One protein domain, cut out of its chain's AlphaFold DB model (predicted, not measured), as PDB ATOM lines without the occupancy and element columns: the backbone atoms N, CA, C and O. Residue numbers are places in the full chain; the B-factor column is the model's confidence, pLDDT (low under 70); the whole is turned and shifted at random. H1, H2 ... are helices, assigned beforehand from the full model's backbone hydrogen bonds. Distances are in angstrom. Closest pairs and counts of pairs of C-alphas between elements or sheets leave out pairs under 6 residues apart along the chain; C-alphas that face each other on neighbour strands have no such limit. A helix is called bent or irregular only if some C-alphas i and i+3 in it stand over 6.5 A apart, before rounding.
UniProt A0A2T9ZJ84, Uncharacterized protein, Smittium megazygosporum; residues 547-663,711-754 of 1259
ATOM      1  N   SER A 547       7.037 -11.438  86.605       48.22
ATOM      2  CA  SER A 547       8.283 -10.661  86.622       48.22
ATOM      3  C   SER A 547       8.618  -9.945  87.945       48.22
ATOM      4  O   SER A 547       9.666  -9.307  88.025       48.22
ATOM      5  N   GLU A 548       7.715  -9.973  88.923       44.97
ATOM      6  CA  GLU A 548       7.748  -9.169  90.155       44.97
ATOM      7  C   GLU A 548       7.504 -10.021  91.419       44.97
ATOM      8  O   GLU A 548       7.438  -9.490  92.525       44.97
ATOM      9  N   GLY A 549       7.385 -11.347  91.274       55.81
ATOM     10  CA  GLY A 549       7.209 -12.277  92.391       55.81
ATOM     11  C   GLY A 549       8.524 -12.773  93.003       55.81
ATOM     12  O   GLY A 549       9.568 -12.803  92.348       55.81
ATOM     13  N   ILE A 550       8.443 -13.260  94.248       54.16
ATOM     14  CA  ILE A 550       9.545 -13.890  95.012       54.16
ATOM     15  C   ILE A 550      10.266 -14.964  94.173       54.16
ATOM     16  O   ILE A 550      11.496 -15.038  94.165       54.16
ATOM     17  N   SER A 551       9.498 -15.719  93.383       66.94
ATOM     18  CA  SER A 551       9.949 -16.738  92.431       66.94
ATOM     19  C   SER A 551      11.073 -16.270  91.492       66.94
ATOM     20  O   SER A 551      11.945 -17.059  91.141       66.94
ATOM     21  N   PHE A 552      11.081 -14.999  91.077       73.88
ATOM     22  CA  PHE A 552      12.092 -14.463  90.159       73.88
ATOM     23  C   PHE A 552      13.445 -14.235  90.850       73.88
ATOM     24  O   PHE A 552      14.482 -14.601  90.300       73.88
ATOM     25  N   SER A 553      13.442 -13.703  92.079       77.94
ATOM     26  CA  SER A 553      14.665 -13.554  92.883       77.94
ATOM     27  C   SER A 553      15.233 -14.916  93.287       77.94
ATOM     28  O   SER A 553      16.438 -15.128  93.171       77.94
ATOM     29  N   PHE A 554      14.364 -15.868  93.646       82.44
ATOM     30  CA  PHE A 554      14.746 -17.262  93.870       82.44
ATOM     31  C   PHE A 554      15.463 -17.868  92.650       82.44
ATOM     32  O   PHE A 554      16.567 -18.397  92.785       82.44
ATOM     33  N   LEU A 555      14.884 -17.750  91.448       83.38
ATOM     34  CA  LEU A 555      15.489 -18.307  90.234       83.38
ATOM     35  C   LEU A 555      16.790 -17.598  89.825       83.38
ATOM     36  O   LEU A 555      17.669 -18.254  89.273       83.38
ATOM     37  N   LEU A 556      16.956 -16.300  90.109       81.75
ATOM     38  CA  LEU A 556      18.246 -15.622  89.929       81.75
ATOM     39  C   LEU A 556      19.301 -16.171  90.901       81.75
ATOM     40  O   LEU A 556      20.374 -16.575  90.457       81.75
ATOM     41  N   ASN A 557      18.984 -16.272  92.195       83.25
ATOM     42  CA  ASN A 557      19.900 -16.816  93.204       83.25
ATOM     43  C   ASN A 557      20.295 -18.274  92.896       83.25
ATOM     44  O   ASN A 557      21.454 -18.652  93.060       83.25
ATOM     45  N   ALA A 558      19.369 -19.073  92.358       84.38
ATOM     46  CA  ALA A 558      19.609 -20.452  91.926       84.38
ATOM     47  C   ALA A 558      20.589 -20.593  90.734       84.38
ATOM     48  O   ALA A 558      21.010 -21.709  90.422       84.38
ATOM     49  N   LEU A 559      20.997 -19.497  90.075       83.06
ATOM     50  CA  LEU A 559      22.097 -19.510  89.101       83.06
ATOM     51  C   LEU A 559      23.490 -19.567  89.755       83.06
ATOM     52  O   LEU A 559      24.442 -19.944  89.071       83.06
ATOM     53  N   ASN A 560      23.612 -19.255  91.053       83.88
ATOM     54  CA  ASN A 560      24.852 -19.407  91.830       83.88
ATOM     55  C   ASN A 560      24.970 -20.800  92.499       83.88
ATOM     56  O   ASN A 560      25.672 -20.979  93.490       83.88
ATOM     57  N   ASP A 561      24.259 -21.812  91.989       84.81
ATOM     58  CA  ASP A 561      24.370 -23.176  92.512       84.81
ATOM     59  C   ASP A 561      25.656 -23.881  92.030       84.81
ATOM     60  O   ASP A 561      26.163 -23.656  90.920       84.81
ATOM     61  N   SER A 562      26.191 -24.775  92.864       82.12
ATOM     62  CA  SER A 562      27.388 -25.562  92.558       82.12
ATOM     63  C   SER A 562      27.133 -26.644  91.497       82.12
ATOM     64  O   SER A 562      28.052 -26.974  90.738       82.12
ATOM     65  N   SER A 563      25.896 -27.130  91.347       85.19
ATOM     66  CA  SER A 563      25.511 -28.063  90.287       85.19
ATOM     67  C   SER A 563      25.314 -27.367  88.937       85.19
ATOM     68  O   SER A 563      24.480 -26.480  88.750       85.19
ATOM     69  N   GLU A 564      26.018 -27.874  87.925       85.06
ATOM     70  CA  GLU A 564      25.802 -27.488  86.529       85.06
ATOM     71  C   GLU A 564      24.408 -27.908  86.011       85.06
ATOM     72  O   GLU A 564      23.860 -27.286  85.100       85.06
ATOM     73  N   ASN A 565      23.816 -28.963  86.581       85.62
ATOM     74  CA  ASN A 565      22.508 -29.484  86.177       85.62
ATOM     75  C   ASN A 565      21.366 -28.623  86.725       85.62
ATOM     76  O   ASN A 565      20.421 -28.331  85.990       85.62
ATOM     77  N   VAL A 566      21.499 -28.149  87.968       87.94
ATOM     78  CA  VAL A 566      20.611 -27.149  88.577       87.94
ATOM     79  C   VAL A 566      20.585 -25.884  87.715       87.94
ATOM     80  O   VAL A 566      19.525 -25.520  87.204       87.94
ATOM     81  N   VAL A 567      21.749 -25.292  87.415       86.38
ATOM     82  CA  VAL A 567      21.850 -24.084  86.571       86.38
ATOM     83  C   VAL A 567      21.231 -24.293  85.177       86.38
ATOM     84  O   VAL A 567      20.477 -23.443  84.699       86.38
ATOM     85  N   LYS A 568      21.460 -25.441  84.520       85.44
ATOM     86  CA  LYS A 568      20.820 -25.768  83.225       85.44
ATOM     87  C   LYS A 568      19.293 -25.809  83.302       85.44
ATOM     88  O   LYS A 568      18.634 -25.375  82.354       85.44
ATOM     89  N   LEU A 569      18.725 -26.344  84.384       86.50
ATOM     90  CA  LEU A 569      17.274 -26.429  84.571       86.50
ATOM     91  C   LEU A 569      16.661 -25.064  84.911       86.50
ATOM     92  O   LEU A 569      15.633 -24.722  84.331       86.50
ATOM     93  N   VAL A 570      17.326 -24.247  85.733       88.31
ATOM     94  CA  VAL A 570      16.937 -22.848  85.989       88.31
ATOM     95  C   VAL A 570      16.877 -22.049  84.680       88.31
ATOM     96  O   VAL A 570      15.863 -21.425  84.376       88.31
ATOM     97  N   LEU A 571      17.913 -22.130  83.836       84.81
ATOM     98  CA  LEU A 571      17.941 -21.437  82.538       84.81
ATOM     99  C   LEU A 571      16.891 -21.967  81.552       84.81
ATOM    100  O   LEU A 571      16.319 -21.197  80.780       84.81
ATOM    101  N   LYS A 572      16.606 -23.274  81.584       83.94
ATOM    102  CA  LYS A 572      15.521 -23.887  80.803       83.94
ATOM    103  C   LYS A 572      14.150 -23.365  81.243       83.94
ATOM    104  O   LYS A 572      13.314 -23.108  80.382       83.94
ATOM    105  N   LEU A 573      13.934 -23.177  82.546       85.38
ATOM    106  CA  LEU A 573      12.714 -22.587  83.099       85.38
ATOM    107  C   LEU A 573      12.574 -21.106  82.710       85.38
ATOM    108  O   LEU A 573      11.541 -20.735  82.163       85.38
ATOM    109  N   PHE A 574      13.621 -20.290  82.878       80.88
ATOM    110  CA  PHE A 574      13.629 -18.890  82.423       80.88
ATOM    111  C   PHE A 574      13.272 -18.755  80.936       80.88
ATOM    112  O   PHE A 574      12.436 -17.929  80.567       80.88
ATOM    113  N   ALA A 575      13.862 -19.590  80.075       76.44
ATOM    114  CA  ALA A 575      13.559 -19.570  78.649       76.44
ATOM    115  C   ALA A 575      12.130 -20.058  78.334       76.44
ATOM    116  O   ALA A 575      11.501 -19.540  77.414       76.44
ATOM    117  N   GLN A 576      11.583 -21.000  79.112       77.94
ATOM    118  CA  GLN A 576      10.191 -21.443  78.982       77.94
ATOM    119  C   GLN A 576       9.201 -20.318  79.347       77.94
ATOM    120  O   GLN A 576       8.250 -20.094  78.601       77.94
ATOM    121  N   ILE A 577       9.471 -19.555  80.414       76.31
ATOM    122  CA  ILE A 577       8.672 -18.382  80.821       76.31
ATOM    123  C   ILE A 577       8.750 -17.267  79.761       76.31
ATOM    124  O   ILE A 577       7.737 -16.672  79.393       76.31
ATOM    125  N   ALA A 578       9.933 -17.013  79.195       73.56
ATOM    126  CA  ALA A 578      10.098 -16.025  78.125       73.56
ATOM    127  C   ALA A 578       9.289 -16.377  76.854       73.56
ATOM    128  O   ALA A 578       8.700 -15.493  76.221       73.56
ATOM    129  N   LEU A 579       9.222 -17.667  76.501       73.69
ATOM    130  CA  LEU A 579       8.434 -18.180  75.374       73.69
ATOM    131  C   LEU A 579       6.922 -18.238  75.669       73.69
ATOM    132  O   LEU A 579       6.117 -18.057  74.750       73.69
ATOM    133  N   SER A 580       6.507 -18.443  76.925       68.31
ATOM    134  CA  SER A 580       5.086 -18.371  77.290       68.31
ATOM    135  C   SER A 580       4.551 -16.936  77.239       68.31
ATOM    136  O   SER A 580       3.441 -16.722  76.751       68.31
ATOM    137  N   ALA A 581       5.365 -15.944  77.624       66.50
ATOM    138  CA  ALA A 581       5.048 -14.523  77.460       66.50
ATOM    139  C   ALA A 581       4.894 -14.108  75.978       66.50
ATOM    140  O   ALA A 581       3.999 -13.330  75.644       66.50
ATOM    141  N   ASP A 582       5.701 -14.678  75.075       63.25
ATOM    142  CA  ASP A 582       5.643 -14.398  73.627       63.25
ATOM    143  C   ASP A 582       4.354 -14.970  73.026       63.25
ATOM    144  O   ASP A 582       3.614 -14.306  72.294       63.25
ATOM    145  N   SER A 583       4.037 -16.199  73.437       61.88
ATOM    146  CA  SER A 583       2.793 -16.890  73.097       61.88
ATOM    147  C   SER A 583       1.549 -16.162  73.624       61.88
ATOM    148  O   SER A 583       0.487 -16.266  73.011       61.88
ATOM    149  N   TYR A 584       1.660 -15.421  74.733       58.59
ATOM    150  CA  TYR A 584       0.574 -14.603  75.276       58.59
ATOM    151  C   TYR A 584       0.334 -13.343  74.435       58.59
ATOM    152  O   TYR A 584      -0.787 -13.144  73.969       58.59
ATOM    153  N   GLY A 585       1.366 -12.528  74.174       57.62
ATOM    154  CA  GLY A 585       1.218 -11.290  73.389       57.62
ATOM    155  C   GLY A 585       0.592 -11.553  72.014       57.62
ATOM    156  O   GLY A 585      -0.449 -10.991  71.667       57.62
ATOM    157  N   LYS A 586       1.124 -12.556  71.303       59.16
ATOM    158  CA  LYS A 586       0.600 -13.048  70.014       59.16
ATOM    159  C   LYS A 586      -0.844 -13.561  70.055       59.16
ATOM    160  O   LYS A 586      -1.470 -13.658  69.004       59.16
ATOM    161  N   ARG A 587      -1.367 -13.934  71.226       53.66
ATOM    162  CA  ARG A 587      -2.727 -14.476  71.386       53.66
ATOM    163  C   ARG A 587      -3.777 -13.398  71.655       53.66
ATOM    164  O   ARG A 587      -4.941 -13.617  71.330       53.66
ATOM    165  N   PHE A 588      -3.375 -12.268  72.232       53.34
ATOM    166  CA  PHE A 588      -4.275 -11.172  72.606       53.34
ATOM    167  C   PHE A 588      -4.096  -9.904  71.752       53.34
ATOM    168  O   PHE A 588      -4.811  -8.934  71.968       53.34
ATOM    169  N   ASN A 589      -3.191  -9.923  70.764       48.75
ATOM    170  CA  ASN A 589      -2.754  -8.756  69.976       48.75
ATOM    171  C   ASN A 589      -2.151  -7.615  70.822       48.75
ATOM    172  O   ASN A 589      -1.995  -6.497  70.333       48.75
ATOM    173  N   GLU A 590      -1.757  -7.917  72.061       49.97
ATOM    174  CA  GLU A 590      -0.904  -7.051  72.871       49.97
ATOM    175  C   GLU A 590       0.482  -6.936  72.211       49.97
ATOM    176  O   GLU A 590       0.968  -7.911  71.619       49.97
ATOM    177  N   PRO A 591       1.147  -5.771  72.294       46.47
ATOM    178  CA  PRO A 591       2.411  -5.555  71.610       46.47
ATOM    179  C   PRO A 591       3.508  -6.497  72.131       46.47
ATOM    180  O   PRO A 591       3.479  -6.980  73.265       46.47
ATOM    181  N   LEU A 592       4.517  -6.749  71.286       49.59
ATOM    182  CA  LEU A 592       5.557  -7.781  71.452       49.59
ATOM    183  C   LEU A 592       6.603  -7.456  72.550       49.59
ATOM    184  O   LEU A 592       7.802  -7.710  72.415       49.59
ATOM    185  N   HIS A 593       6.171  -6.801  73.623       55.84
ATOM    186  CA  HIS A 593       7.020  -6.171  74.627       55.84
ATOM    187  C   HIS A 593       7.168  -7.038  75.877       55.84
ATOM    188  O   HIS A 593       8.249  -7.054  76.446       55.84
ATOM    189  N   LEU A 594       6.149  -7.814  76.269       56.88
ATOM    190  CA  LEU A 594       6.155  -8.622  77.502       56.88
ATOM    191  C   LEU A 594       7.377  -9.557  77.609       56.88
ATOM    192  O   LEU A 594       8.076  -9.546  78.622       56.88
ATOM    193  N   THR A 595       7.701 -10.296  76.545       61.47
ATOM    194  CA  THR A 595       8.918 -11.127  76.471       61.47
ATOM    195  C   THR A 595      10.193 -10.301  76.534       61.47
ATOM    196  O   THR A 595      11.119 -10.648  77.263       61.47
ATOM    197  N   THR A 596      10.245  -9.192  75.796       65.12
ATOM    198  CA  THR A 596      11.411  -8.301  75.756       65.12
ATOM    199  C   THR A 596      11.667  -7.674  77.129       65.12
ATOM    200  O   THR A 596      12.809  -7.639  77.570       65.12
ATOM    201  N   ILE A 597      10.615  -7.277  77.851       67.75
ATOM    202  CA  ILE A 597      10.655  -6.755  79.223       67.75
ATOM    203  C   ILE A 597      11.119  -7.839  80.202       67.75
ATOM    204  O   ILE A 597      12.004  -7.571  81.011       67.75
ATOM    205  N   TYR A 598      10.589  -9.066  80.115       72.44
ATOM    206  CA  TYR A 598      10.994 -10.163  81.003       72.44
ATOM    207  C   TYR A 598      12.464 -10.564  80.796       72.44
ATOM    208  O   TYR A 598      13.225 -10.626  81.761       72.44
ATOM    209  N   ILE A 599      12.900 -10.766  79.544       73.94
ATOM    210  CA  ILE A 599      14.306 -11.078  79.233       73.94
ATOM    211  C   ILE A 599      15.215  -9.890  79.593       73.94
ATOM    212  O   ILE A 599      16.320 -10.099  80.083       73.94
ATOM    213  N   SER A 600      14.756  -8.646  79.410       72.56
ATOM    214  CA  SER A 600      15.497  -7.442  79.808       72.56
ATOM    215  C   SER A 600      15.695  -7.374  81.327       72.56
ATOM    216  O   SER A 600      16.832  -7.265  81.778       72.56
ATOM    217  N   LYS A 601      14.635  -7.533  82.133       74.19
ATOM    218  CA  LYS A 601      14.741  -7.602  83.602       74.19
ATOM    219  C   LYS A 601      15.619  -8.775  84.060       74.19
ATOM    220  O   LYS A 601      16.413  -8.610  84.983       74.19
ATOM    221  N   PHE A 602      15.535  -9.931  83.395       80.62
ATOM    222  CA  PHE A 602      16.412 -11.079  83.651       80.62
ATOM    223  C   PHE A 602      17.890 -10.770  83.367       80.62
ATOM    224  O   PHE A 602      18.734 -11.049  84.215       80.62
ATOM    225  N   ILE A 603      18.215 -10.155  82.227       79.81
ATOM    226  CA  ILE A 603      19.596  -9.776  81.884       79.81
ATOM    227  C   ILE A 603      20.120  -8.687  82.833       79.81
ATOM    228  O   ILE A 603      21.259  -8.791  83.279       79.81
ATOM    229  N   GLY A 604      19.296  -7.707  83.217       78.12
ATOM    230  CA  GLY A 604      19.655  -6.705  84.227       78.12
ATOM    231  C   GLY A 604      19.993  -7.328  85.588       78.12
ATOM    232  O   GLY A 604      21.056  -7.052  86.141       78.12
ATOM    233  N   GLY A 605      19.142  -8.232  86.091       78.44
ATOM    234  CA  GLY A 605      19.384  -8.957  87.345       78.44
ATOM    235  C   GLY A 605      20.598  -9.892  87.286       78.44
ATOM    236  O   GLY A 605      21.394  -9.933  88.219       78.44
ATOM    237  N   LEU A 606      20.796 -10.584  86.162       83.25
ATOM    238  CA  LEU A 606      21.972 -11.423  85.913       83.25
ATOM    239  C   LEU A 606      23.275 -10.603  85.876       83.25
ATOM    240  O   LEU A 606      24.309 -11.073  86.344       83.25
ATOM    241  N   LEU A 607      23.234  -9.373  85.356       82.00
ATOM    242  CA  LEU A 607      24.382  -8.461  85.341       82.00
ATOM    243  C   LEU A 607      24.716  -7.900  86.724       82.00
ATOM    244  O   LEU A 607      25.898  -7.779  87.030       82.00
ATOM    245  N   ALA A 608      23.716  -7.602  87.559       79.25
ATOM    246  CA  ALA A 608      23.949  -7.259  88.962       79.25
ATOM    247  C   ALA A 608      24.602  -8.436  89.713       79.25
ATOM    248  O   ALA A 608      25.635  -8.267  90.353       79.25
ATOM    249  N   LEU A 609      24.083  -9.653  89.523       81.69
ATOM    250  CA  LEU A 609      24.605 -10.866  90.160       81.69
ATOM    251  C   LEU A 609      26.057 -11.174  89.727       81.69
ATOM    252  O   LEU A 609      26.894 -11.490  90.566       81.69
ATOM    253  N   PHE A 610      26.402 -11.000  88.444       83.19
ATOM    254  CA  PHE A 610      27.794 -11.094  87.972       83.19
ATOM    255  C   PHE A 610      28.704  -9.945  88.441       83.19
ATOM    256  O   PHE A 610      29.926 -10.110  88.440       83.19
ATOM    257  N   PHE A 611      28.148  -8.776  88.768       81.06
ATOM    258  CA  PHE A 611      28.923  -7.658  89.306       81.06
ATOM    259  C   PHE A 611      29.331  -7.930  90.759       81.06
ATOM    260  O   PHE A 611      30.494  -7.726  91.113       81.06
ATOM    261  N   ASP A 612      28.398  -8.454  91.555       79.81
ATOM    262  CA  ASP A 612      28.633  -8.840  92.947       79.81
ATOM    263  C   ASP A 612      29.512 -10.108  93.057       79.81
ATOM    264  O   ASP A 612      30.363 -10.187  93.946       79.81
ATOM    265  N   ASP A 613      29.376 -11.075  92.134       79.50
ATOM    266  CA  ASP A 613      30.187 -12.304  92.083       79.50
ATOM    267  C   ASP A 613      31.002 -12.448  90.778       79.50
ATOM    268  O   ASP A 613      30.578 -13.018  89.764       79.50
ATOM    269  N   GLN A 614      32.255 -11.985  90.841       79.38
ATOM    270  CA  GLN A 614      33.220 -12.127  89.747       79.38
ATOM    271  C   GLN A 614      33.731 -13.565  89.539       79.38
ATOM    272  O   GLN A 614      34.288 -13.850  88.475       79.38
ATOM    273  N   GLN A 615      33.590 -14.483  90.503       78.38
ATOM    274  CA  GLN A 615      33.964 -15.888  90.286       78.38
ATOM    275  C   GLN A 615      32.904 -16.564  89.416       78.38
ATOM    276  O   GLN A 615      33.242 -17.160  88.390       78.38
ATOM    277  N   LEU A 616      31.624 -16.344  89.730       80.81
ATOM    278  CA  LEU A 616      30.502 -16.806  88.918       80.81
ATOM    279  C   LEU A 616      30.563 -16.279  87.476       80.81
ATOM    280  O   LEU A 616      30.322 -17.040  86.535       80.81
ATOM    281  N   LEU A 617      30.933 -15.006  87.285       81.94
ATOM    282  CA  LEU A 617      31.170 -14.432  85.955       81.94
ATOM    283  C   LEU A 617      32.178 -15.275  85.155       81.94
ATOM    284  O   LEU A 617      31.885 -15.682  84.035       81.94
ATOM    285  N   ASN A 618      33.351 -15.559  85.722       80.88
ATOM    286  CA  ASN A 618      34.422 -16.252  85.003       80.88
ATOM    287  C   ASN A 618      34.127 -17.748  84.774       80.88
ATOM    288  O   ASN A 618      34.429 -18.268  83.699       80.88
ATOM    289  N   ASP A 619      33.502 -18.425  85.742       79.06
ATOM    290  CA  ASP A 619      33.288 -19.879  85.690       79.06
ATOM    291  C   ASP A 619      31.959 -20.291  85.027       79.06
ATOM    292  O   ASP A 619      31.864 -21.389  84.469       79.06
ATOM    293  N   ARG A 620      30.916 -19.441  85.056       81.62
ATOM    294  CA  ARG A 620      29.565 -19.802  84.573       81.62
ATOM    295  C   ARG A 620      29.043 -19.001  83.383       81.62
ATOM    296  O   ARG A 620      28.205 -19.549  82.663       81.62
ATOM    297  N   LEU A 621      29.514 -17.777  83.101       86.50
ATOM    298  CA  LEU A 621      28.988 -16.951  81.990       86.50
ATOM    299  C   LEU A 621      28.962 -17.717  80.657       86.50
ATOM    300  O   LEU A 621      27.948 -17.732  79.962       86.50
ATOM    301  N   SER A 622      30.056 -18.408  80.322       83.88
ATOM    302  CA  SER A 622      30.177 -19.195  79.084       83.88
ATOM    303  C   SER A 622      29.089 -20.268  78.940       83.88
ATOM    304  O   SER A 622      28.590 -20.500  77.837       83.88
ATOM    305  N   LEU A 623      28.671 -20.889  80.047       81.88
ATOM    306  CA  LEU A 623      27.568 -21.845  80.065       81.88
ATOM    307  C   LEU A 623      26.213 -21.137  79.981       81.88
ATOM    308  O   LEU A 623      25.389 -21.510  79.146       81.88
ATOM    309  N   ILE A 624      26.007 -20.106  80.803       83.75
ATOM    310  CA  ILE A 624      24.745 -19.363  80.901       83.75
ATOM    311  C   ILE A 624      24.361 -18.772  79.537       83.75
ATOM    312  O   ILE A 624      23.285 -19.060  79.012       83.75
ATOM    313  N   ILE A 625      25.271 -18.026  78.906       83.06
ATOM    314  CA  ILE A 625      25.031 -17.369  77.613       83.06
ATOM    315  C   ILE A 625      24.795 -18.393  76.501       83.06
ATOM    316  O   ILE A 625      23.890 -18.206  75.687       83.06
ATOM    317  N   ARG A 626      25.562 -19.493  76.457       83.31
ATOM    318  CA  ARG A 626      25.376 -20.539  75.437       83.31
ATOM    319  C   ARG A 626      24.048 -21.272  75.593       83.31
ATOM    320  O   ARG A 626      23.387 -21.517  74.589       83.31
ATOM    321  N   GLN A 627      23.639 -21.575  76.825       81.06
ATOM    322  CA  GLN A 627      22.359 -22.224  77.098       81.06
ATOM    323  C   GLN A 627      21.180 -21.308  76.736       81.06
ATOM    324  O   GLN A 627      20.232 -21.772  76.106       81.06
ATOM    325  N   LEU A 628      21.264 -20.005  77.032       80.88
ATOM    326  CA  LEU A 628      20.279 -19.013  76.581       80.88
ATOM    327  C   LEU A 628      20.225 -18.937  75.045       80.88
ATOM    328  O   LEU A 628      19.144 -19.047  74.470       80.88
ATOM    329  N   CYS A 629      21.381 -18.855  74.372       80.81
ATOM    330  CA  CYS A 629      21.500 -18.850  72.902       80.81
ATOM    331  C   CYS A 629      21.028 -20.148  72.219       80.81
ATOM    332  O   CYS A 629      20.925 -20.186  70.994       80.81
ATOM    333  N   SER A 630      20.775 -21.211  72.986       79.00
ATOM    334  CA  SER A 630      20.233 -22.485  72.497       79.00
ATOM    335  C   SER A 630      18.695 -22.494  72.448       79.00
ATOM    336  O   SER A 630      18.108 -23.338  71.773       79.00
ATOM    337  N   VAL A 631      18.028 -21.566  73.154       69.94
ATOM    338  CA  VAL A 631      16.556 -21.527  73.293       69.94
ATOM    339  C   VAL A 631      15.948 -20.193  72.836       69.94
ATOM    340  O   VAL A 631      14.839 -20.170  72.311       69.94
ATOM    341  N   ILE A 632      16.675 -19.084  72.992       73.38
ATOM    342  CA  ILE A 632      16.282 -17.730  72.576       73.38
ATOM    343  C   ILE A 632      17.237 -17.268  71.462       73.38
ATOM    344  O   ILE A 632      18.411 -17.636  71.456       73.38
ATOM    345  N   ASN A 633      16.748 -16.452  70.517       76.81
ATOM    346  CA  ASN A 633      17.557 -15.928  69.410       76.81
ATOM    347  C   ASN A 633      18.849 -15.252  69.934       76.81
ATOM    348  O   ASN A 633      18.751 -14.260  70.667       76.81
ATOM    349  N   PRO A 634      20.051 -15.717  69.525       72.94
ATOM    350  CA  PRO A 634      21.316 -15.111  69.928       72.94
ATOM    351  C   PRO A 634      21.405 -13.613  69.631       72.94
ATOM    352  O   PRO A 634      22.008 -12.876  70.404       72.94
ATOM    353  N   GLU A 635      20.786 -13.135  68.549       71.38
ATOM    354  CA  GLU A 635      20.774 -11.706  68.228       71.38
ATOM    355  C   GLU A 635      20.070 -10.879  69.316       71.38
ATOM    356  O   GLU A 635      20.606  -9.867  69.765       71.38
ATOM    357  N   THR A 636      18.908 -11.335  69.790       72.19
ATOM    358  CA  THR A 636      18.148 -10.677  70.863       72.19
ATOM    359  C   THR A 636      18.944 -10.651  72.166       72.19
ATOM    360  O   THR A 636      18.995  -9.617  72.827       72.19
ATOM    361  N   ILE A 637      19.618 -11.753  72.510       76.44
ATOM    362  CA  ILE A 637      20.453 -11.848  73.717       76.44
ATOM    363  C   ILE A 637      21.606 -10.843  73.646       76.44
ATOM    364  O   ILE A 637      21.748 -10.011  74.539       76.44
ATOM    365  N   PHE A 638      22.407 -10.875  72.577       77.00
ATOM    366  CA  PHE A 638      23.570  -9.992  72.444       77.00
ATOM    367  C   PHE A 638      23.177  -8.505  72.374       77.00
ATOM    368  O   PHE A 638      23.863  -7.676  72.966       77.00
ATOM    369  N   ARG A 639      22.043  -8.163  71.740       71.62
ATOM    370  CA  ARG A 639      21.487  -6.797  71.746       71.62
ATOM    371  C   ARG A 639      21.000  -6.349  73.132       71.62
ATOM    372  O   ARG A 639      21.202  -5.193  73.486       71.62
ATOM    373  N   LEU A 640      20.400  -7.231  73.935       69.75
ATOM    374  CA  LEU A 640      19.980  -6.885  75.300       69.75
ATOM    375  C   LEU A 640      21.173  -6.750  76.258       69.75
ATOM    376  O   LEU A 640      21.187  -5.826  77.067       69.75
ATOM    377  N   PHE A 641      22.211  -7.583  76.122       78.62
ATOM    378  CA  PHE A 641      23.480  -7.343  76.821       78.62
ATOM    379  C   PHE A 641      24.111  -6.009  76.400       78.62
ATOM    380  O   PHE A 641      24.580  -5.280  77.268       78.62
ATOM    381  N   ALA A 642      24.058  -5.635  75.113       73.31
ATOM    382  CA  ALA A 642      24.501  -4.313  74.658       73.31
ATOM    383  C   ALA A 642      23.764  -3.179  75.379       73.31
ATOM    384  O   ALA A 642      24.403  -2.314  75.974       73.31
ATOM    385  N   PHE A 643      22.429  -3.227  75.371       71.19
ATOM    386  CA  PHE A 643      21.572  -2.232  76.011       71.19
ATOM    387  C   PHE A 643      21.906  -2.056  77.500       71.19
ATOM    388  O   PHE A 643      22.220  -0.946  77.921       71.19
ATOM    389  N   HIS A 644      21.921  -3.142  78.282       69.06
ATOM    390  CA  HIS A 644      22.183  -3.068  79.726       69.06
ATOM    391  C   HIS A 644      23.615  -2.638  80.064       69.06
ATOM    392  O   HIS A 644      23.810  -1.863  80.999       69.06
ATOM    393  N   ILE A 645      24.621  -3.069  79.295       74.38
ATOM    394  CA  ILE A 645      26.009  -2.622  79.494       74.38
ATOM    395  C   ILE A 645      26.133  -1.119  79.190       74.38
ATOM    396  O   ILE A 645      26.710  -0.383  79.988       74.38
ATOM    397  N   CYS A 646      25.541  -0.630  78.094       68.75
ATOM    398  CA  CYS A 646      25.492   0.806  77.815       68.75
ATOM    399  C   CYS A 646      24.732   1.580  78.913       68.75
ATOM    400  O   CYS A 646      25.221   2.609  79.375       68.75
ATOM    401  N   GLN A 647      23.590   1.077  79.396       67.81
ATOM    402  CA  GLN A 647      22.805   1.702  80.469       67.81
ATOM    403  C   GLN A 647      23.601   1.817  81.785       67.81
ATOM    404  O   GLN A 647      23.605   2.875  82.419       67.81
ATOM    405  N   LEU A 648      24.344   0.769  82.155       70.19
ATOM    406  CA  LEU A 648      25.271   0.753  83.292       70.19
ATOM    407  C   LEU A 648      26.394   1.796  83.134       70.19
ATOM    408  O   LEU A 648      26.716   2.512  84.078       70.19
ATOM    409  N   LEU A 649      26.972   1.945  81.941       67.75
ATOM    410  CA  LEU A 649      28.047   2.919  81.694       67.75
ATOM    411  C   LEU A 649      27.533   4.374  81.653       67.75
ATOM    412  O   LEU A 649      28.223   5.298  82.100       67.75
ATOM    413  N   ILE A 650      26.303   4.586  81.176       66.88
ATOM    414  CA  ILE A 650      25.607   5.881  81.212       66.88
ATOM    415  C   ILE A 650      25.267   6.277  82.660       66.88
ATOM    416  O   ILE A 650      25.460   7.441  83.030       66.88
ATOM    417  N   SER A 651      24.827   5.337  83.510       62.38
ATOM    418  CA  SER A 651      24.501   5.619  84.922       62.38
ATOM    419  C   SER A 651      25.717   6.147  85.698       62.38
ATOM    420  O   SER A 651      25.614   7.130  86.435       62.38
ATOM    421  N   GLN A 652      26.902   5.592  85.421       61.97
ATOM    422  CA  GLN A 652      28.181   6.016  85.998       61.97
ATOM    423  C   GLN A 652      28.738   7.320  85.396       61.97
ATOM    424  O   GLN A 652      29.813   7.779  85.792       61.97
ATOM    425  N   ASN A 653      28.021   7.969  84.471       56.00
ATOM    426  CA  ASN A 653      28.477   9.142  83.715       56.00
ATOM    427  C   ASN A 653      29.861   8.889  83.077       56.00
ATOM    428  O   ASN A 653      30.806   9.645  83.319       56.00
ATOM    429  N   LEU A 654      29.991   7.772  82.351       54.62
ATOM    430  CA  LEU A 654      31.128   7.475  81.466       54.62
ATOM    431  C   LEU A 654      30.794   7.754  79.986       54.62
ATOM    432  O   LEU A 654      31.702   7.893  79.176       54.62
ATOM    433  N   TYR A 655      29.504   7.896  79.652       52.41
ATOM    434  CA  TYR A 655      28.986   8.287  78.334       52.41
ATOM    435  C   TYR A 655      27.947   9.425  78.474       52.41
ATOM    436  O   TYR A 655      27.320   9.549  79.532       52.41
ATOM    437  N   PRO A 656      27.748  10.270  77.440       45.41
ATOM    438  CA  PRO A 656      26.774  11.364  77.468       45.41
ATOM    439  C   PRO A 656      25.319  10.866  77.369       45.41
ATOM    440  O   PRO A 656      24.984  10.031  76.535       45.41
ATOM    441  N   LYS A 657      24.424  11.439  78.186       40.69
ATOM    442  CA  LYS A 657      23.018  11.010  78.366       40.69
ATOM    443  C   LYS A 657      22.036  11.411  77.242       40.69
ATOM    444  O   LYS A 657      20.864  11.624  77.524       40.69
ATOM    445  N   GLN A 658      22.488  11.620  76.005       41.56
ATOM    446  CA  GLN A 658      21.645  12.197  74.934       41.56
ATOM    447  C   GLN A 658      20.951  11.170  74.022       41.56
ATOM    448  O   GLN A 658      20.278  11.566  73.075       41.56
ATOM    449  N   TYR A 659      21.105   9.875  74.305       41.00
ATOM    450  CA  TYR A 659      20.593   8.765  73.501       41.00
ATOM    451  C   TYR A 659      20.059   7.648  74.420       41.00
ATOM    452  O   TYR A 659      20.518   7.535  75.557       41.00
ATOM    453  N   PHE A 660      19.154   6.815  73.883       40.12
ATOM    454  CA  PHE A 660      18.348   5.752  74.526       40.12
ATOM    455  C   PHE A 660      17.093   6.183  75.315       40.12
ATOM    456  O   PHE A 660      17.155   6.427  76.514       40.12
ATOM    457  N   ASP A 661      15.937   6.064  74.651       37.72
ATOM    458  CA  ASP A 661      14.650   5.698  75.264       37.72
ATOM    459  C   ASP A 661      14.197   4.342  74.685       37.72
ATOM    460  O   ASP A 661      14.491   4.024  73.528       37.72
ATOM    461  N   LEU A 662      13.507   3.514  75.480       37.47
ATOM    462  CA  LEU A 662      13.187   2.129  75.090       37.47
ATOM    463  C   LEU A 662      12.071   2.037  74.029       37.47
ATOM    464  O   LEU A 662      12.068   1.108  73.222       37.47
ATOM    465  N   GLU A 663      11.141   2.995  74.013       33.94
ATOM    466  CA  GLU A 663       9.920   2.963  73.192       33.94
ATOM    467  C   GLU A 663      10.226   2.922  71.684       33.94
ATOM    468  O   GLU A 663       9.739   2.048  70.968       33.94
ATOM    469  N   ASP A 711      13.344   5.713  86.134       27.33
ATOM    470  CA  ASP A 711      13.439   5.721  87.607       27.33
ATOM    471  C   ASP A 711      13.947   4.378  88.169       27.33
ATOM    472  O   ASP A 711      14.714   4.347  89.138       27.33
ATOM    473  N   SER A 712      13.615   3.257  87.514       31.47
ATOM    474  CA  SER A 712      14.145   1.930  87.875       31.47
ATOM    475  C   SER A 712      15.647   1.773  87.603       31.47
ATOM    476  O   SER A 712      16.329   1.053  88.331       31.47
ATOM    477  N   ALA A 713      16.189   2.474  86.603       33.38
ATOM    478  CA  ALA A 713      17.597   2.359  86.207       33.38
ATOM    479  C   ALA A 713      18.580   2.870  87.279       33.38
ATOM    480  O   ALA A 713      19.708   2.389  87.371       33.38
ATOM    481  N   SER A 714      18.153   3.836  88.098       32.84
ATOM    482  CA  SER A 714      18.991   4.468  89.127       32.84
ATOM    483  C   SER A 714      19.171   3.638  90.406       32.84
ATOM    484  O   SER A 714      20.056   3.946  91.200       32.84
ATOM    485  N   ASN A 715      18.366   2.584  90.591       38.06
ATOM    486  CA  ASN A 715      18.323   1.775  91.815       38.06
ATOM    487  C   ASN A 715      18.785   0.317  91.615       38.06
ATOM    488  O   ASN A 715      18.814  -0.445  92.576       38.06
ATOM    489  N   LEU A 716      19.131  -0.089  90.385       44.03
ATOM    490  CA  LEU A 716      19.465  -1.484  90.055       44.03
ATOM    491  C   LEU A 716      20.940  -1.867  90.276       44.03
ATOM    492  O   LEU A 716      21.271  -3.047  90.210       44.03
ATOM    493  N   TYR A 717      21.821  -0.889  90.507       51.28
ATOM    494  CA  TYR A 717      23.268  -1.092  90.626       51.28
ATOM    495  C   TYR A 717      23.812  -0.412  91.895       51.28
ATOM    496  O   TYR A 717      23.427   0.727  92.174       51.28
ATOM    497  N   PRO A 718      24.696  -1.069  92.671       52.19
ATOM    498  CA  PRO A 718      25.234  -0.505  93.908       52.19
ATOM    499  C   PRO A 718      26.179   0.696  93.666       52.19
ATOM    500  O   PRO A 718      26.655   0.923  92.556       52.19
ATOM    501  N   PRO A 719      26.504   1.493  94.699       48.81
ATOM    502  CA  PRO A 719      27.425   2.625  94.575       48.81
ATOM    503  C   PRO A 719      28.906   2.189  94.653       48.81
ATOM    504  O   PRO A 719      29.612   2.542  95.597       48.81
ATOM    505  N   ALA A 720      29.387   1.419  93.670       57.69
ATOM    506  CA  ALA A 720      30.808   1.051  93.540       57.69
ATOM    507  C   ALA A 720      31.638   2.106  92.767       57.69
ATOM    508  O   ALA A 720      31.098   3.089  92.251       57.69
ATOM    509  N   LEU A 721      32.968   1.945  92.688       58.44
ATOM    510  CA  LEU A 721      33.829   2.925  92.013       58.44
ATOM    511  C   LEU A 721      33.689   2.819  90.487       58.44
ATOM    512  O   LEU A 721      33.609   1.728  89.923       58.44
ATOM    513  N   LYS A 722      33.778   3.959  89.783       60.31
ATOM    514  CA  LYS A 722      33.729   4.007  88.305       60.31
ATOM    515  C   LYS A 722      34.728   3.066  87.617       60.31
ATOM    516  O   LYS A 722      34.466   2.603  86.510       60.31
ATOM    517  N   LYS A 723      35.879   2.811  88.252       59.84
ATOM    518  CA  LYS A 723      36.909   1.902  87.733       59.84
ATOM    519  C   LYS A 723      36.418   0.451  87.717       59.84
ATOM    520  O   LYS A 723      36.631  -0.243  86.728       59.84
ATOM    521  N   ASP A 724      35.735   0.027  88.775       70.75
ATOM    522  CA  ASP A 724      35.293  -1.356  88.971       70.75
ATOM    523  C   ASP A 724      34.253  -1.729  87.900       70.75
ATOM    524  O   ASP A 724      34.352  -2.779  87.270       70.75
ATOM    525  N   TYR A 725      33.331  -0.805  87.596       71.38
ATOM    526  CA  TYR A 725      32.375  -0.938  86.489       71.38
ATOM    527  C   TYR A 725      33.027  -1.007  85.107       71.38
ATOM    528  O   TYR A 725      32.557  -1.756  84.245       71.38
ATOM    529  N   LEU A 726      34.105  -0.251  84.878       71.62
ATOM    530  CA  LEU A 726      34.838  -0.283  83.615       71.62
ATOM    531  C   LEU A 726      35.582  -1.617  83.438       71.62
ATOM    532  O   LEU A 726      35.479  -2.235  82.381       71.62
ATOM    533  N   GLU A 727      36.274  -2.088  84.477       75.81
ATOM    534  CA  GLU A 727      37.029  -3.351  84.466       75.81
ATOM    535  C   GLU A 727      36.092  -4.572  84.346       75.81
ATOM    536  O   GLU A 727      36.334  -5.464  83.525       75.81
ATOM    537  N   PHE A 728      34.953  -4.557  85.051       82.56
ATOM    538  CA  PHE A 728      33.858  -5.521  84.886       82.56
ATOM    539  C   PHE A 728      33.339  -5.564  83.441       82.56
ATOM    540  O   PHE A 728      33.308  -6.631  82.821       82.56
ATOM    541  N   SER A 729      32.995  -4.401  82.874       77.25
ATOM    542  CA  SER A 729      32.476  -4.298  81.503       77.25
ATOM    543  C   SER A 729      33.497  -4.790  80.471       77.25
ATOM    544  O   SER A 729      33.138  -5.510  79.539       77.25
ATOM    545  N   GLN A 730      34.784  -4.474  80.653       77.81
ATOM    546  CA  GLN A 730      35.863  -4.934  79.774       77.81
ATOM    547  C   GLN A 730      36.032  -6.458  79.775       77.81
ATOM    548  O   GLN A 730      36.205  -7.040  78.697       77.81
ATOM    549  N   ASN A 731      35.954  -7.101  80.947       82.19
ATOM    550  CA  ASN A 731      36.004  -8.561  81.073       82.19
ATOM    551  C   ASN A 731      34.771  -9.212  80.421       82.19
ATOM    552  O   ASN A 731      34.903 -10.071  79.546       82.19
ATOM    553  N   LEU A 732      33.572  -8.742  80.781       83.00
ATOM    554  CA  LEU A 732      32.296  -9.242  80.272       83.00
ATOM    555  C   LEU A 732      32.205  -9.161  78.737       83.00
ATOM    556  O   LEU A 732      31.902 -10.164  78.091       83.00
ATOM    557  N   ILE A 733      32.523  -8.007  78.136       81.38
ATOM    558  CA  ILE A 733      32.528  -7.827  76.671       81.38
ATOM    559  C   ILE A 733      33.559  -8.756  76.009       81.38
ATOM    560  O   ILE A 733      33.271  -9.337  74.958       81.38
ATOM    561  N   GLY A 734      34.724  -8.957  76.637       78.25
ATOM    562  CA  GLY A 734      35.740  -9.909  76.179       78.25
ATOM    563  C   GLY A 734      35.211 -11.341  76.103       78.25
ATOM    564  O   GLY A 734      35.312 -11.997  75.060       78.25
ATOM    565  N   GLN A 735      34.581 -11.818  77.178       81.25
ATOM    566  CA  GLN A 735      34.029 -13.171  77.238       81.25
ATOM    567  C   GLN A 735      32.814 -13.356  76.317       81.25
ATOM    568  O   GLN A 735      32.765 -14.337  75.573       81.25
ATOM    569  N   LEU A 736      31.878 -12.397  76.279       82.62
ATOM    570  CA  LEU A 736      30.753 -12.395  75.333       82.62
ATOM    571  C   LEU A 736      31.245 -12.476  73.882       82.62
ATOM    572  O   LEU A 736      30.726 -13.263  73.089       82.62
ATOM    573  N   THR A 737      32.292 -11.727  73.537       81.62
ATOM    574  CA  THR A 737      32.865 -11.732  72.185       81.62
ATOM    575  C   THR A 737      33.578 -13.048  71.864       81.62
ATOM    576  O   THR A 737      33.451 -13.561  70.751       81.62
ATOM    577  N   TRP A 738      34.248 -13.677  72.834       83.56
ATOM    578  CA  TRP A 738      34.787 -15.030  72.656       83.56
ATOM    579  C   TRP A 738      33.675 -16.063  72.408       83.56
ATOM    580  O   TRP A 738      33.780 -16.893  71.499       83.56
ATOM    581  N   ILE A 739      32.566 -15.976  73.151       82.50
ATOM    582  CA  ILE A 739      31.381 -16.824  72.959       82.50
ATOM    583  C   ILE A 739      30.779 -16.598  71.561       82.50
ATOM    584  O   ILE A 739      30.468 -17.578  70.879       82.50
ATOM    585  N   LEU A 740      30.691 -15.349  71.086       81.12
ATOM    586  CA  LEU A 740      30.207 -14.989  69.743       81.12
ATOM    587  C   LEU A 740      31.030 -15.612  68.603       81.12
ATOM    588  O   LEU A 740      30.467 -15.938  67.557       81.12
ATOM    589  N   VAL A 741      32.344 -15.796  68.769       79.50
ATOM    590  CA  VAL A 741      33.206 -16.398  67.730       79.50
ATOM    591  C   VAL A 741      33.212 -17.929  67.800       79.50
ATOM    592  O   VAL A 741      33.188 -18.596  66.760       79.50
ATOM    593  N   CYS A 742      33.268 -18.481  69.016       79.94
ATOM    594  CA  CYS A 742      33.587 -19.891  69.258       79.94
ATOM    595  C   CYS A 742      32.361 -20.808  69.396       79.94
ATOM    596  O   CYS A 742      32.462 -22.000  69.104       79.94
ATOM    597  N   SER A 743      31.205 -20.292  69.831       80.25
ATOM    598  CA  SER A 743      29.990 -21.110  69.985       80.25
ATOM    599  C   SER A 743      29.378 -21.495  68.626       80.25
ATOM    600  O   SER A 743      29.498 -20.775  67.628       80.25
ATOM    601  N   LYS A 744      28.718 -22.655  68.555       77.88
ATOM    602  CA  LYS A 744      27.949 -23.097  67.373       77.88
ATOM    603  C   LYS A 744      26.589 -22.400  67.320       77.88
ATOM    604  O   LYS A 744      26.106 -22.055  66.251       77.88
ATOM    605  N   GLU A 745      26.036 -22.162  68.497       77.06
ATOM    606  CA  GLU A 745      24.754 -21.551  68.813       77.06
ATOM    607  C   GLU A 745      24.616 -20.165  68.139       77.06
ATOM    608  O   GLU A 745      23.617 -19.871  67.491       77.06
ATOM    609  N   THR A 746      25.680 -19.355  68.148       77.62
ATOM    610  CA  THR A 746      25.731 -18.024  67.502       77.62
ATOM    611  C   THR A 746      26.050 -18.041  65.991       77.62
ATOM    612  O   THR A 746      26.245 -16.981  65.391       77.62
ATOM    613  N   PHE A 747      26.095 -19.204  65.323       75.56
ATOM    614  CA  PHE A 747      26.467 -19.302  63.896       75.56
ATOM    615  C   PHE A 747      25.586 -18.447  62.969       75.56
ATOM    616  O   PHE A 747      26.099 -17.815  62.043       75.56
ATOM    617  N   HIS A 748      24.278 -18.384  63.232       66.00
ATOM    618  CA  HIS A 748      23.353 -17.561  62.447       66.00
ATOM    619  C   HIS A 748      23.677 -16.065  62.572       66.00
ATOM    620  O   HIS A 748      23.757 -15.381  61.552       66.00
ATOM    621  N   LEU A 749      23.974 -15.585  63.783       73.44
ATOM    622  CA  LEU A 749      24.382 -14.201  64.038       73.44
ATOM    623  C   LEU A 749      25.698 -13.858  63.317       73.44
ATOM    624  O   LEU A 749      25.779 -12.829  62.649       73.44
ATOM    625  N   ARG A 750      26.696 -14.757  63.323       73.31
ATOM    626  CA  ARG A 750      27.928 -14.578  62.524       73.31
ATOM    627  C   ARG A 750      27.663 -14.498  61.016       73.31
ATOM    628  O   ARG A 750      28.327 -13.730  60.319       73.31
ATOM    629  N   LYS A 751      26.701 -15.269  60.495       66.75
ATOM    630  CA  LYS A 751      26.301 -15.210  59.077       66.75
ATOM    631  C   LYS A 751      25.577 -13.902  58.733       66.75
ATOM    632  O   LYS A 751      25.779 -13.381  57.641       66.75
ATOM    633  N   VAL A 752      24.766 -13.371  59.649       68.75
ATOM    634  CA  VAL A 752      24.108 -12.061  59.501       68.75
ATOM    635  C   VAL A 752      25.155 -10.943  59.475       68.75
ATOM    636  O   VAL A 752      25.224 -10.216  58.487       68.75
ATOM    637  N   LEU A 753      26.042 -10.879  60.478       66.25
ATOM    638  CA  LEU A 753      27.121  -9.881  60.569       66.25
ATOM    639  C   LEU A 753      28.006  -9.850  59.310       66.25
ATOM    640  O   LEU A 753      28.224  -8.793  58.725       66.25
ATOM    641  N   SER A 754      28.459 -11.014  58.839       60.66
ATOM    642  CA  SER A 754      29.291 -11.113  57.629       60.66
ATOM    643  C   SER A 754      28.524 -10.853  56.318       60.66
ATOM    644  O   SER A 754      29.146 -10.570  55.290       60.66
TER     645      SER A 754
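What this domain is: This is residues 547 to 663 and 711 to 754 of the 1259 residues of an uncharacterized protein of Smittium megazygosporum (UniProt A0A2T9ZJ84). Helix H3 runs through the middle of a compact cluster of mostly crossed helices, with H1, H2 and H5 packed round it. H5 and H6 lie side by side, H4 packs on H2 and H6, and the short H7 lies at the outside near H5 and H6. The 161 printed residues hold seven named helices, H1 to H7 in chain order, and no named strand, so the class is all helix. The radius of gyration of the C-alphas is 15.8 A, and the spans are 44 by 42 by 35 A.

Where its parts are: Find C-alpha 550 at (9.545, -13.890, 95.012); H1 runs from there to residue 560. Next come H2, residues 564 to 588, 36.9 A long, and H3, residues 594 to 612, 27.3 A. H4, residues 614 to 628, is irregular: C-alphas 619 and 622 are 7.3 A apart. H5 spans residues 634 to 651, 25.8 A, and H6 residues 722 to 742, 30.6 A. H7, residues 747 to 754, ends at C-alpha 754, (29.291, -11.113, 57.629).

How they stand to each other: Start at the hub, H3. Its residues 594 to 599 touch H2 in a helical hairpin, closest at C-alphas Ala 581 and Thr 595, 5.2 A. H3 touches H5 at a steep tilt of 58 degrees, C-alphas Gly 604 and His 644 being closest at 6.3 A. H5 touches H6 at a shallow tilt of 11 degrees, opposite ways, closest at C-alphas Ile 645 and Ser 729, 7.0 A. H4 touches H6, closest at C-alphas Ser 622 and Ile 739, 6.7 A. Each O i to N i+4 pair is within hydrogen-bond range in H2, H3, H5, H6 and H7, against 5 of 7 in H1 and 9 of 11 in H4.

The domain as a whole: The farthest C-alphas, Arg 587 and Lys 723, are 45.9 A apart. Residues 664 to 710 are not printed; C-alphas 663 and 711 are 15.1 A apart across this cut. Of the links printed whole, none is long. Look for pLDDT under 70 in 61 residues, among them 580 to 597 and 711 to 723.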